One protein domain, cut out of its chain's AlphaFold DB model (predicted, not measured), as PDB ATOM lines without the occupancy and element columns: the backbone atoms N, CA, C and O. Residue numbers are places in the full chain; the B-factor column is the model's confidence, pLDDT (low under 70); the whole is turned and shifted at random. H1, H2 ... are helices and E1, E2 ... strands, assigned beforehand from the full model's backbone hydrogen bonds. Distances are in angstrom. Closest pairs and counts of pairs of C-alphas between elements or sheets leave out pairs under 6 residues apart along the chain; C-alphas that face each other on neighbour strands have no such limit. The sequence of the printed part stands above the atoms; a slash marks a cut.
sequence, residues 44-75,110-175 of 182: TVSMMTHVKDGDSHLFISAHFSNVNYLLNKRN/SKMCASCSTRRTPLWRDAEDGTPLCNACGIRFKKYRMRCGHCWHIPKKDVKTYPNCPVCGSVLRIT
ATOM      1  N   THR A  44      30.516   0.210 -14.152       84.12
ATOM      2  CA  THR A  44      30.275   0.752 -15.489       84.12
ATOM      3  C   THR A  44      29.152   1.768 -15.385       84.12
ATOM      4  O   THR A  44      28.053   1.416 -14.974       84.12
ATOM      5  N   VAL A  45      29.412   3.020 -15.753       87.94
ATOM      6  CA  VAL A  45      28.390   4.074 -15.799       87.94
ATOM      7  C   VAL A  45      28.042   4.344 -17.259       87.94
ATOM      8  O   VAL A  45      28.931   4.630 -18.059       87.94
ATOM      9  N   SER A  46      26.765   4.237 -17.605       84.38
ATOM     10  CA  SER A  46      26.220   4.608 -18.907       84.38
ATOM     11  C   SER A  46      25.470   5.928 -18.780       84.38
ATOM     12  O   SER A  46      24.730   6.136 -17.821       84.38
ATOM     13  N   MET A  47      25.674   6.820 -19.742       92.81
ATOM     14  CA  MET A  47      24.985   8.102 -19.838       92.81
ATOM     15  C   MET A  47      24.378   8.184 -21.232       92.81
ATOM     16  O   MET A  47      25.105   8.100 -22.221       92.81
ATOM     17  N   MET A  48      23.059   8.299 -21.311       89.50
ATOM     18  CA  MET A  48      22.312   8.300 -22.561       89.50
ATOM     19  C   MET A  48      21.326   9.459 -22.554       89.50
ATOM     20  O   MET A  48      20.465   9.544 -21.684       89.50
ATOM     21  N   THR A  49      21.455  10.364 -23.514       93.56
ATOM     22  CA  THR A  49      20.511  11.470 -23.686       93.56
ATOM     23  C   THR A  49      19.381  11.010 -24.598       93.56
ATOM     24  O   THR A  49      19.638  10.570 -25.715       93.56
ATOM     25  N   HIS A  50      18.142  11.121 -24.136       90.69
ATOM     26  CA  HIS A  50      16.948  10.921 -24.949       90.69
ATOM     27  C   HIS A  50      16.257  12.256 -25.154       90.69
ATOM     28  O   HIS A  50      16.085  13.005 -24.200       90.69
ATOM     29  N   VAL A  51      15.812  12.520 -26.374       90.81
ATOM     30  CA  VAL A  51      14.934  13.652 -26.659       90.81
ATOM     31  C   VAL A  51      13.533  13.095 -26.875       90.81
ATOM     32  O   VAL A  51      13.351  12.238 -27.742       90.81
ATOM     33  N   LYS A  52      12.564  13.527 -26.069       85.50
ATOM     34  CA  LYS A  52      11.137  13.229 -26.258       85.50
ATOM     35  C   LYS A  52      10.385  14.551 -26.280       85.50
ATOM     36  O   LYS A  52      10.618  15.379 -25.414       85.50
ATOM     37  N   ASP A  53       9.549  14.755 -27.294       81.50
ATOM     38  CA  ASP A  53       8.679  15.935 -27.428       81.50
ATOM     39  C   ASP A  53       9.406  17.295 -27.339       81.50
ATOM     40  O   ASP A  53       8.854  18.287 -26.883       81.50
ATOM     41  N   GLY A  54      10.664  17.348 -27.795       86.19
ATOM     42  CA  GLY A  54      11.509  18.548 -27.725       86.19
ATOM     43  C   GLY A  54      12.292  18.703 -26.416       86.19
ATOM     44  O   GLY A  54      13.245  19.483 -26.377       86.19
ATOM     45  N   ASP A  55      11.991  17.900 -25.396       77.56
ATOM     46  CA  ASP A  55      12.686  17.906 -24.113       77.56
ATOM     47  C   ASP A  55      13.830  16.884 -24.086       77.56
ATOM     48  O   ASP A  55      13.673  15.698 -24.387       77.56
ATOM     49  N   SER A  56      15.024  17.348 -23.704       89.69
ATOM     50  CA  SER A  56      16.232  16.521 -23.588       89.69
ATOM     51  C   SER A  56      16.392  15.974 -22.170       89.69
ATOM     52  O   SER A  56      16.679  16.712 -21.230       89.69
ATOM     53  N   HIS A  57      16.255  14.661 -22.016       88.00
ATOM     54  CA  HIS A  57      16.373  13.941 -20.753       88.00
ATOM     55  C   HIS A  57      17.672  13.127 -20.724       88.00
ATOM     56  O   HIS A  57      17.918  12.286 -21.590       88.00
ATOM     57  N   LEU A  58      18.508  13.341 -19.707       90.31
ATOM     58  CA  LEU A  58      19.727  12.560 -19.488       90.31
ATOM     59  C   LEU A  58      19.437  11.351 -18.589       90.31
ATOM     60  O   LEU A  58      19.118  11.502 -17.411       90.31
ATOM     61  N   PHE A  59      19.624  10.152 -19.127       88.94
ATOM     62  CA  PHE A  59      19.507   8.890 -18.409       88.94
ATOM     63  C   PHE A  59      20.891   8.401 -18.001       88.94
ATOM     64  O   PHE A  59      21.739   8.112 -18.844       88.94
ATOM     65  N   ILE A  60      21.122   8.297 -16.695       89.38
ATOM     66  CA  ILE A  60      22.374   7.791 -16.133       89.38
ATOM     67  C   ILE A  60      22.083   6.455 -15.456       89.38
ATOM     68  O   ILE A  60      21.310   6.405 -14.501       89.38
ATOM     69  N   SER A  61      22.717   5.380 -15.919       83.81
ATOM     70  CA  SER A  61      22.639   4.060 -15.290       83.81
ATOM     71  C   SER A  61      24.024   3.585 -14.865       83.81
ATOM     72  O   SER A  61      25.036   3.949 -15.459       83.81
ATOM     73  N   ALA A  62      24.090   2.793 -13.798       85.19
ATOM     74  CA  ALA A  62      25.337   2.229 -13.305       85.19
ATOM     75  C   ALA A  62      25.180   0.725 -13.077       85.19
ATOM     76  O   ALA A  62      24.224   0.287 -12.442       85.19
ATOM     77  N   HIS A  63      26.137  -0.049 -13.575       81.25
ATOM     78  CA  HIS A  63      26.249  -1.485 -13.375       81.25
ATOM     79  C   HIS A  63      27.502  -1.786 -12.553       81.25
ATOM     80  O   HIS A  63      28.564  -1.230 -12.820       81.25
ATOM     81  N   PHE A  64      27.398  -2.672 -11.566       82.50
ATOM     82  CA  PHE A  64      28.510  -3.038 -10.690       82.50
ATOM     83  C   PHE A  64      28.728  -4.543 -10.774       82.50
ATOM     84  O   PHE A  64      27.810  -5.314 -10.511       82.50
ATOM     85  N   SER A  65      29.947  -4.971 -11.091       77.69
ATOM     86  CA  SER A  65      30.285  -6.396 -11.217       77.69
ATOM     87  C   SER A  65      30.259  -7.149  -9.879       77.69
ATOM     88  O   SER A  65      30.348  -8.371  -9.856       77.69
ATOM     89  N   ASN A  66      30.225  -6.433  -8.750       70.31
ATOM     90  CA  ASN A  66      30.166  -7.015  -7.415       70.31
ATOM     91  C   ASN A  66      28.851  -6.607  -6.738       70.31
ATOM     92  O   ASN A  66      28.706  -5.480  -6.259       70.31
ATOM     93  N   VAL A  67      27.907  -7.546  -6.686       60.66
ATOM     94  CA  VAL A  67      26.581  -7.399  -6.059       60.66
ATOM     95  C   VAL A  67      26.653  -7.023  -4.575       60.66
ATOM     96  O   VAL A  67      25.756  -6.349  -4.069       60.66
ATOM     97  N   ASN A  68      27.759  -7.331  -3.887       58.81
ATOM     98  CA  ASN A  68      27.958  -6.927  -2.493       58.81
ATOM     99  C   ASN A  68      28.042  -5.401  -2.311       58.81
ATOM    100  O   ASN A  68      27.741  -4.895  -1.232       58.81
ATOM    101  N   TYR A  69      28.384  -4.639  -3.358       54.84
ATOM    102  CA  TYR A  69      28.374  -3.173  -3.293       54.84
ATOM    103  C   TYR A  69      26.945  -2.602  -3.247       54.84
ATOM    104  O   TYR A  69      26.715  -1.572  -2.615       54.84
ATOM    105  N   LEU A  70      25.974  -3.282  -3.872       52.72
ATOM    106  CA  LEU A  70      24.557  -2.902  -3.821       52.72
ATOM    107  C   LEU A  70      23.933  -3.257  -2.466       52.72
ATOM    108  O   LEU A  70      23.172  -2.460  -1.919       52.72
ATOM    109  N   LEU A  71      24.313  -4.400  -1.885       52.78
ATOM    110  CA  LEU A  71      23.873  -4.804  -0.545       52.78
ATOM    111  C   LEU A  71      24.452  -3.892   0.550       52.78
ATOM    112  O   LEU A  71      23.731  -3.512   1.470       52.78
ATOM    113  N   ASN A  72      25.701  -3.438   0.414       46.78
ATOM    114  CA  ASN A  72      26.323  -2.555   1.407       46.78
ATOM    115  C   ASN A  72      25.832  -1.092   1.336       46.78
ATOM    116  O   ASN A  72      25.990  -0.330   2.289       46.78
ATOM    117  N   LYS A  73      25.179  -0.683   0.236       47.97
ATOM    118  CA  LYS A  73      24.562   0.652   0.121       47.97
ATOM    119  C   LYS A  73      23.252   0.776   0.913       47.97
ATOM    120  O   LYS A  73      22.829   1.896   1.184       47.97
ATOM    121  N   ARG A  74      22.636  -0.341   1.328       45.06
ATOM    122  CA  ARG A  74      21.475  -0.324   2.240       45.06
ATOM    123  C   ARG A  74      21.851   0.029   3.687       45.06
ATOM    124  O   ARG A  74      21.000   0.541   4.398       45.06
ATOM    125  N   ASN A  75      23.118  -0.131   4.089       46.84
ATOM    126  CA  ASN A  75      23.558   0.086   5.477       46.84
ATOM    127  C   ASN A  75      24.386   1.361   5.724       46.84
ATOM    128  O   ASN A  75      24.797   1.611   6.853       46.84
ATOM    129  N   SER A 110      18.189  16.332  15.849       74.50
ATOM    130  CA  SER A 110      18.123  16.811  14.474       74.50
ATOM    131  C   SER A 110      19.272  17.782  14.233       74.50
ATOM    132  O   SER A 110      19.088  18.998  14.311       74.50
ATOM    133  N   LYS A 111      20.483  17.251  14.015       85.69
ATOM    134  CA  LYS A 111      21.689  18.042  13.817       85.69
ATOM    135  C   LYS A 111      21.397  18.957  12.646       85.69
ATOM    136  O   LYS A 111      20.945  18.529  11.583       85.69
ATOM    137  N   MET A 112      21.581  20.240  12.898       93.94
ATOM    138  CA  MET A 112      21.290  21.304  11.965       93.94
ATOM    139  C   MET A 112      22.558  22.122  11.821       93.94
ATOM    140  O   MET A 112      23.189  22.484  12.810       93.94
ATOM    141  N   CYS A 113      22.958  22.388  10.583       95.12
ATOM    142  CA  CYS A 113      24.126  23.217  10.332       95.12
ATOM    143  C   CYS A 113      23.898  24.626  10.888       95.12
ATOM    144  O   CYS A 113      23.016  25.323  10.395       95.12
ATOM    145  N   ALA A 114      24.742  25.084  11.810       94.25
ATOM    146  CA  ALA A 114      24.599  26.413  12.408       94.25
ATOM    147  C   ALA A 114      24.701  27.575  11.398       94.25
ATOM    148  O   ALA A 114      24.196  28.659  11.649       94.25
ATOM    149  N   SER A 115      25.334  27.363  10.236       93.94
ATOM    150  CA  SER A 115      25.502  28.420   9.228       93.94
ATOM    151  C   SER A 115      24.426  28.455   8.144       93.94
ATOM    152  O   SER A 115      24.207  29.516   7.561       93.94
ATOM    153  N   CYS A 116      23.873  27.308   7.750       94.06
ATOM    154  CA  CYS A 116      22.968  27.222   6.594       94.06
ATOM    155  C   CYS A 116      21.709  26.403   6.875       94.06
ATOM    156  O   CYS A 116      20.981  26.068   5.945       94.06
ATOM    157  N   SER A 117      21.514  25.995   8.125       93.75
ATOM    158  CA  SER A 117      20.342  25.287   8.635       93.75
ATOM    159  C   SER A 117      19.982  23.969   7.937       93.75
ATOM    160  O   SER A 117      18.915  23.411   8.176       93.75
ATOM    161  N   THR A 118      20.871  23.412   7.101       92.94
ATOM    162  CA  THR A 118      20.620  22.099   6.494       92.94
ATOM    163  C   THR A 118      20.603  21.022   7.570       92.94
ATOM    164  O   THR A 118      21.484  20.988   8.432       92.94
ATOM    165  N   ARG A 119      19.617  20.127   7.484       93.31
ATOM    166  CA  ARG A 119      19.509  18.904   8.295       93.31
ATOM    167  C   ARG A 119      20.069  17.675   7.574       93.31
ATOM    168  O   ARG A 119      20.158  16.600   8.153       93.31
ATOM    169  N   ARG A 120      20.445  17.825   6.298       88.12
ATOM    170  CA  ARG A 120      21.004  16.762   5.456       88.12
ATOM    171  C   ARG A 120      22.379  17.173   4.947       88.12
ATOM    172  O   ARG A 120      22.565  18.263   4.401       88.12
ATOM    173  N   THR A 121      23.360  16.307   5.141       91.88
ATOM    174  CA  THR A 121      24.734  16.509   4.676       91.88
ATOM    175  C   THR A 121      25.419  15.150   4.570       91.88
ATOM    176  O   THR A 121      25.175  14.300   5.423       91.88
ATOM    177  N   PRO A 122      26.290  14.926   3.571       91.94
ATOM    178  CA  PRO A 122      27.024  13.663   3.451       91.94
ATOM    179  C   PRO A 122      28.028  13.444   4.593       91.94
ATOM    180  O   PRO A 122      28.472  12.327   4.824       91.94
ATOM    181  N   LEU A 123      28.422  14.515   5.288       91.88
ATOM    182  CA  LEU A 123      29.319  14.471   6.437       91.88
ATOM    183  C   LEU A 123      29.042  15.666   7.353       91.88
ATOM    184  O   LEU A 123      28.901  16.796   6.871       91.88
ATOM    185  N   TRP A 124      28.987  15.421   8.657       94.19
ATOM    186  CA  TRP A 124      28.975  16.462   9.683       94.19
ATOM    187  C   TRP A 124      30.407  16.813  10.082       94.19
ATOM    188  O   TRP A 124      31.282  15.948  10.123       94.19
ATOM    189  N   ARG A 125      30.666  18.097  10.315       95.00
ATOM    190  CA  ARG A 125      31.952  18.611  10.788       95.00
ATOM    191  C   ARG A 125      31.692  19.474  12.006       95.00
ATOM    192  O   ARG A 125      30.829  20.341  11.933       95.00
ATOM    193  N   ASP A 126      32.488  19.299  13.043       93.00
ATOM    194  CA  ASP A 126      32.405  20.149  14.223       93.00
ATOM    195  C   ASP A 126      33.403  21.303  14.099       93.00
ATOM    196  O   ASP A 126      34.505  21.152  13.551       93.00
ATOM    197  N   ALA A 127      32.982  22.489  14.527       89.06
ATOM    198  CA  ALA A 127      33.870  23.632  14.668       89.06
ATOM    199  C   ALA A 127      34.720  23.539  15.949       89.06
ATOM    200  O   ALA A 127      34.616  22.589  16.716       89.06
ATOM    201  N   GLU A 128      35.574  24.538  16.180       86.12
ATOM    202  CA  GLU A 128      36.468  24.601  17.350       86.12
ATOM    203  C   GLU A 128      35.714  24.609  18.689       86.12
ATOM    204  O   GLU A 128      36.230  24.111  19.680       86.12
ATOM    205  N   ASP A 129      34.493  25.143  18.707       84.75
ATOM    206  CA  ASP A 129      33.600  25.186  19.867       84.75
ATOM    207  C   ASP A 129      32.589  24.026  19.886       84.75
ATOM    208  O   ASP A 129      31.633  24.049  20.655       84.75
ATOM    209  N   GLY A 130      32.768  23.019  19.023       88.62
ATOM    210  CA  GLY A 130      31.845  21.890  18.900       88.62
ATOM    211  C   GLY A 130      30.567  22.202  18.113       88.62
ATOM    212  O   GLY A 130      29.687  21.348  18.018       88.62
ATOM    213  N   THR A 131      30.443  23.395  17.513       91.19
ATOM    214  CA  THR A 131      29.252  23.759  16.730       91.19
ATOM    215  C   THR A 131      29.101  22.857  15.493       91.19
ATOM    216  O   THR A 131      30.042  22.772  14.692       91.19
ATOM    217  N   PRO A 132      27.925  22.236  15.262       93.81
ATOM    218  CA  PRO A 132      27.713  21.348  14.124       93.81
ATOM    219  C   PRO A 132      27.597  22.127  12.808       93.81
ATOM    220  O   PRO A 132      26.745  23.004  12.627       93.81
ATOM    221  N   LEU A 133      28.420  21.753  11.831       95.38
ATOM    222  CA  LEU A 133      28.412  22.295  10.476       95.38
ATOM    223  C   LEU A 133      28.209  21.185   9.444       95.38
ATOM    224  O   LEU A 133      28.710  20.066   9.568       95.38
ATOM    225  N   CYS A 134      27.523  21.515   8.351       96.62
ATOM    226  CA  CYS A 134      27.487  20.633   7.191       96.62
ATOM    227  C   CYS A 134      28.858  20.569   6.505       96.62
ATOM    228  O   CYS A 134      29.714  21.438   6.700       96.62
ATOM    229  N   ASN A 135      29.052  19.583   5.628       97.00
ATOM    230  CA  ASN A 135      30.335  19.364   4.966       97.00
ATOM    231  C   ASN A 135      30.814  20.619   4.214       97.00
ATOM    232  O   ASN A 135      31.974  21.008   4.330       97.00
ATOM    233  N   ALA A 136      29.912  21.296   3.496       95.94
ATOM    234  CA  ALA A 136      30.246  22.501   2.741       95.94
ATOM    235  C   ALA A 136      30.639  23.677   3.653       95.94
ATOM    236  O   ALA A 136      31.665  24.318   3.419       95.94
ATOM    237  N   CYS A 137      29.855  23.954   4.700       94.56
ATOM    238  CA  CYS A 137      30.121  25.064   5.618       94.56
ATOM    239  C   CYS A 137      31.374  24.809   6.462       94.56
ATOM    240  O   CYS A 137      32.217  25.695   6.568       94.56
ATOM    241  N   GLY A 138      31.566  23.586   6.964       94.94
ATOM    242  CA  GLY A 138      32.752  23.222   7.739       94.94
ATOM    243  C   GLY A 138      34.049  23.323   6.932       94.94
ATOM    244  O   GLY A 138      35.057  23.809   7.445       94.94
ATOM    245  N   ILE A 139      34.037  22.952   5.645       94.31
ATOM    246  CA  ILE A 139      35.204  23.151   4.767       94.31
ATOM    247  C   ILE A 139      35.493  24.647   4.571       94.31
ATOM    248  O   ILE A 139      36.654  25.053   4.641       94.31
ATOM    249  N   ARG A 140      34.463  25.481   4.357       92.50
ATOM    250  CA  ARG A 140      34.635  26.941   4.223       92.50
ATOM    251  C   ARG A 140      35.184  27.563   5.503       92.50
ATOM    252  O   ARG A 140      36.150  28.318   5.427       92.50
ATOM    253  N   PHE A 141      34.625  27.198   6.655       91.50
ATOM    254  CA  PHE A 141      35.096  27.671   7.952       91.50
ATOM    255  C   PHE A 141      36.552  27.277   8.189       91.50
ATOM    256  O   PHE A 141      37.366  28.133   8.503       91.50
ATOM    257  N   LYS A 142      36.935  26.022   7.933       90.50
ATOM    258  CA  LYS A 142      38.332  25.593   8.095       90.50
ATOM    259  C   LYS A 142      39.292  26.330   7.158       90.50
ATOM    260  O   LYS A 142      40.412  26.639   7.562       90.50
ATOM    261  N   LYS A 143      38.866  26.581   5.916       89.62
ATOM    262  CA  LYS A 143      39.693  27.220   4.885       89.62
ATOM    263  C   LYS A 143      39.921  28.704   5.155       89.62
ATOM    264  O   LYS A 143      41.044  29.165   5.004       89.62
ATOM    265  N   TYR A 144      38.865  29.436   5.497       87.50
ATOM    266  CA  TYR A 144      38.942  30.890   5.626       87.50
ATOM    267  C   TYR A 144      39.008  31.365   7.077       87.50
ATOM    268  O   TYR A 144      39.437  32.483   7.321       87.50
ATOM    269  N   ARG A 145      38.612  30.519   8.034       87.69
ATOM    270  CA  ARG A 145      38.481  30.840   9.462       87.69
ATOM    271  C   ARG A 145      37.596  32.056   9.721       87.69
ATOM    272  O   ARG A 145      37.867  32.844  10.616       87.69
ATOM    273  N   MET A 146      36.527  32.210   8.939       87.12
ATOM    274  CA  MET A 146      35.601  33.335   9.075       87.12
ATOM    275  C   MET A 146      34.189  32.855   9.336       87.12
ATOM    276  O   MET A 146      33.697  31.949   8.655       87.12
ATOM    277  N   ARG A 147      33.538  33.499  10.300       90.06
ATOM    278  CA  ARG A 147      32.122  33.313  10.616       90.06
ATOM    279  C   ARG A 147      31.558  34.569  11.257       90.06
ATOM    280  O   ARG A 147      32.290  35.372  11.835       90.06
ATOM    281  N   CYS A 148      30.246  34.716  11.228       88.88
ATOM    282  CA  CYS A 148      29.588  35.688  12.082       88.88
ATOM    283  C   CYS A 148      29.695  35.265  13.557       88.88
ATOM    284  O   CYS A 148      29.470  34.100  13.895       88.88
ATOM    285  N   GLY A 149      30.027  36.214  14.439       86.19
ATOM    286  CA  GLY A 149      30.021  35.987  15.888       86.19
ATOM    287  C   GLY A 149      28.614  35.873  16.483       86.19
ATOM    288  O   GLY A 149      28.463  35.234  17.514       86.19
ATOM    289  N   HIS A 150      27.607  36.457  15.825       87.31
ATOM    290  CA  HIS A 150      26.229  36.509  16.313       87.31
ATOM    291  C   HIS A 150      25.377  35.337  15.800       87.31
ATOM    292  O   HIS A 150      24.854  34.564  16.588       87.31
ATOM    293  N   CYS A 151      25.288  35.154  14.477       89.00
ATOM    294  CA  CYS A 151      24.407  34.146  13.865       89.00
ATOM    295  C   CYS A 151      25.138  32.932  13.273       89.00
ATOM    296  O   CYS A 151      24.542  32.157  12.533       89.00
ATOM    297  N   TRP A 152      26.446  32.789  13.510       91.56
ATOM    298  CA  TRP A 152      27.240  31.663  12.996       91.56
ATOM    299  C   TRP A 152      27.284  31.504  11.459       91.56
ATOM    300  O   TRP A 152      27.814  30.522  10.938       91.56
ATOM    301  N   HIS A 153      26.807  32.497  10.704       91.56
ATOM    302  CA  HIS A 153      26.833  32.472   9.246       91.56
ATOM    303  C   HIS A 153      28.264  32.478   8.687       91.56
ATOM    304  O   HIS A 153      29.077  33.343   9.029       91.56
ATOM    305  N   ILE A 154      28.554  31.539   7.785       91.19
ATOM    306  CA  ILE A 154      29.823  31.410   7.068       91.19
ATOM    307  C   ILE A 154      29.600  31.839   5.609       91.19
ATOM    308  O   ILE A 154      28.961  31.099   4.847       91.19
ATOM    309  N   PRO A 155      30.125  33.004   5.191       87.62
ATOM    310  CA  PRO A 155      29.879  33.536   3.858       87.62
ATOM    311  C   PRO A 155      30.458  32.638   2.757       87.62
ATOM    312  O   PRO A 155      31.477  31.952   2.913       87.62
ATOM    313  N   LYS A 156      29.786  32.649   1.603       84.69
ATOM    314  CA  LYS A 156      30.340  32.120   0.352       84.69
ATOM    315  C   LYS A 156      31.418  33.100  -0.130       84.69
ATOM    316  O   LYS A 156      31.342  34.290   0.147       84.69
ATOM    317  N   LYS A 157      32.478  32.590  -0.765       69.62
ATOM    318  CA  LYS A 157      33.597  33.424  -1.225       69.62
ATOM    319  C   LYS A 157      33.134  34.261  -2.420       69.62
ATOM    320  O   LYS A 157      33.353  33.839  -3.549       69.62
ATOM    321  N   ASP A 158      32.596  35.438  -2.148       68.88
ATOM    322  CA  ASP A 158      32.456  36.506  -3.129       68.88
ATOM    323  C   ASP A 158      33.442  37.617  -2.766       68.88
ATOM    324  O   ASP A 158      33.657  37.933  -1.592       68.88
ATOM    325  N   VAL A 159      34.098  38.176  -3.783       59.00
ATOM    326  CA  VAL A 159      35.256  39.085  -3.670       59.00
ATOM    327  C   VAL A 159      34.926  40.385  -2.897       59.00
ATOM    328  O   VAL A 159      35.829  41.142  -2.565       59.00
ATOM    329  N   LYS A 160      33.649  40.623  -2.557       57.94
ATOM    330  CA  LYS A 160      33.121  41.867  -1.969       57.94
ATOM    331  C   LYS A 160      32.512  41.732  -0.560       57.94
ATOM    332  O   LYS A 160      31.999  42.712  -0.039       57.94
ATOM    333  N   THR A 161      32.537  40.555   0.068       63.47
ATOM    334  CA  THR A 161      31.820  40.311   1.344       63.47
ATOM    335  C   THR A 161      32.728  40.388   2.575       63.47
ATOM    336  O   THR A 161      33.060  39.365   3.162       63.47
ATOM    337  N   TYR A 162      33.097  41.605   2.979       67.94
ATOM    338  CA  TYR A 162      33.535  41.985   4.337       67.94
ATOM    339  C   TYR A 162      33.085  43.441   4.556       67.94
ATOM    340  O   TYR A 162      33.024  44.158   3.559       67.94
ATOM    341  N   PRO A 163      32.776  43.934   5.772       72.94
ATOM    342  CA  PRO A 163      33.008  43.366   7.102       72.94
ATOM    343  C   PRO A 163      31.740  42.860   7.811       72.94
ATOM    344  O   PRO A 163      31.846  42.269   8.883       72.94
ATOM    345  N   ASN A 164      30.553  43.051   7.236       85.00
ATOM    346  CA  ASN A 164      29.277  42.730   7.877       85.00
ATOM    347  C   ASN A 164      28.686  41.411   7.366       85.00
ATOM    348  O   ASN A 164      28.843  41.019   6.211       85.00
ATOM    349  N   CYS A 165      27.987  40.714   8.252       85.94
ATOM    350  CA  CYS A 165      27.259  39.502   7.935       85.94
ATOM    351  C   CYS A 165      26.000  39.841   7.120       85.94
ATOM    352  O   CYS A 165      25.200  40.647   7.588       85.94
ATOM    353  N   PRO A 166      25.743  39.180   5.977       83.50
ATOM    354  CA  PRO A 166      24.547  39.442   5.172       83.50
ATOM    355  C   PRO A 166      23.241  38.989   5.845       83.50
ATOM    356  O   PRO A 166      22.167  39.363   5.400       83.50
ATOM    357  N   VAL A 167      23.323  38.169   6.899       84.38
ATOM    358  CA  VAL A 167      22.147  37.636   7.604       84.38
ATOM    359  C   VAL A 167      21.720  38.530   8.768       84.38
ATOM    360  O   VAL A 167      20.533  38.686   9.007       84.38
ATOM    361  N   CYS A 168      22.667  39.113   9.506       86.88
ATOM    362  CA  CYS A 168      22.367  39.855  10.740       86.88
ATOM    363  C   CYS A 168      23.047  41.228  10.836       86.88
ATOM    364  O   CYS A 168      22.956  41.885  11.866       86.88
ATOM    365  N   GLY A 169      23.811  41.641   9.824       81.81
ATOM    366  CA  GLY A 169      24.543  42.910   9.822       81.81
ATOM    367  C   GLY A 169      25.737  42.979  10.784       81.81
ATOM    368  O   GLY A 169      26.546  43.896  10.672       81.81
ATOM    369  N   SER A 170      25.922  42.016  11.695       84.12
ATOM    370  CA  SER A 170      27.048  42.019  12.640       84.12
ATOM    371  C   SER A 170      28.394  41.795  11.952       84.12
ATOM    372  O   SER A 170      28.473  41.119  10.925       84.12
ATOM    373  N   VAL A 171      29.474  42.293  12.555       82.56
ATOM    374  CA  VAL A 171      30.831  42.142  12.012       82.56
ATOM    375  C   VAL A 171      31.245  40.663  11.963       82.56
ATOM    376  O   VAL A 171      31.092  39.912  12.933       82.56
ATOM    377  N   LEU A 172      31.763  40.230  10.815       82.44
ATOM    378  CA  LEU A 172      32.328  38.900  10.619       82.44
ATOM    379  C   LEU A 172      33.659  38.794  11.371       82.44
ATOM    380  O   LEU A 172      34.544  39.630  11.216       82.44
ATOM    381  N   ARG A 173      33.811  37.743  12.178       78.75
ATOM    382  CA  ARG A 173      35.045  37.467  12.915       78.75
ATOM    383  C   ARG A 173      35.956  36.573  12.086       78.75
ATOM    384  O   ARG A 173      35.502  35.564  11.543       78.75
ATOM    385  N   ILE A 174      37.237  36.926  12.045       79.81
ATOM    386  CA  ILE A 174      38.309  36.086  11.510       79.81
ATOM    387  C   ILE A 174      39.017  35.443  12.703       79.81
ATOM    388  O   ILE A 174      39.695  36.124  13.470       79.81
ATOM    389  N   THR A 175      38.850  34.136  12.887       70.19
ATOM    390  CA  THR A 175      39.549  33.388  13.933       70.19
ATOM    391  C   THR A 175      40.966  33.091  13.452       70.19
ATOM    392  O   THR A 175      41.215  32.104  12.757       70.19
TER     393      THR A 175
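AT A GLANCE: This is residues 44 to 75 and 110 to 175 of the 182 residues of an uncharacterized protein of Mytilus galloprovincialis (UniProt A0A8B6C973). The model shows two separate lobes: a long, slender hairpin of two strands, E1 and E2, with the short helix H1 beyond one end, and a loop-rich lobe in which helix H2 runs from one small hairpin, E3 and E4, to another, E5 and E6. The tip of the long hairpin, residues 51 to 56, and residues 66 to 75, of which 68 to 72 belong to H1, stick out free. The printed part has 98 residues, with two named helices and six named strands in the order E1 E2 H1 E3 E4 H2 E5 E6; they form three antiparallel sheets of two strands each. The class is mixed, helices and strands, with under half of the residues, 46, in named elements. The whole is extended, with a radius of gyration of the C-alphas of 20.2 A and spans of 51 by 39 by 24 A.

IN THESE COORDINATES: E1, residues 44 to 52, begins with C-alpha 44 at (30.275, 0.752, -15.489) and is 25.3 A long from first to last C-alpha. E2, residues 55 to 64, is 29.5 A long. H1 is residues 68 to 72. After the cut come E3, residues 124 to 126, and E4, residues 132 to 134. H2, residues 135 to 144, is 14.4 A long and begins with C-alpha 135 at (30.335, 19.364, 4.966). E5 is residues 146 to 148, and E6, residues 172 to 174, ends with C-alpha 174 at (38.309, 36.086, 11.510).

HOW THE PARTS SIT: E1 and E2 form an antiparallel hairpin, with 161 degrees between their directions; N 46 and O 61 are within hydrogen-bond range at 2.8 A, and N 57 and O 50 at 2.7 A. The closest C-alphas of E2 and H1, those of Phe 64 and Leu 70, are 7.9 A apart. E1 and E2 are apart from H2, for instance. E3 and E4 form a hairpin, antiparallel at 137 degrees, with N 133 and O 125 at 2.8 A. The closest C-alphas of E3 and H2, those of Arg 125 and Gly 138, are 5.6 A apart. E4 and H2 are near each other, with 5 pairs of C-alphas within 10 A. The closest C-alphas of H2 and E5, those of Phe 141 and Arg 147, are 6.9 A apart. E5 and E6 form a hairpin, antiparallel at 147 degrees, with N 173 and O 147 at 2.8 A. In H1 and H2 every O i to N i+4 pair is within hydrogen-bond range.

THE WHOLE: The two C-alphas farthest apart, those of Asp 53 and Thr 175, are 54.5 A apart. Residues 76 to 109 are not printed, and C-alphas 75 and 110 are 19.8 A apart across this cut. Of the links that are printed whole, E5 to E6 is long, with 23 residues. The mean pLDDT of the printed part is 83.2; residues 67 to 75 and 157 to 162 are under 70.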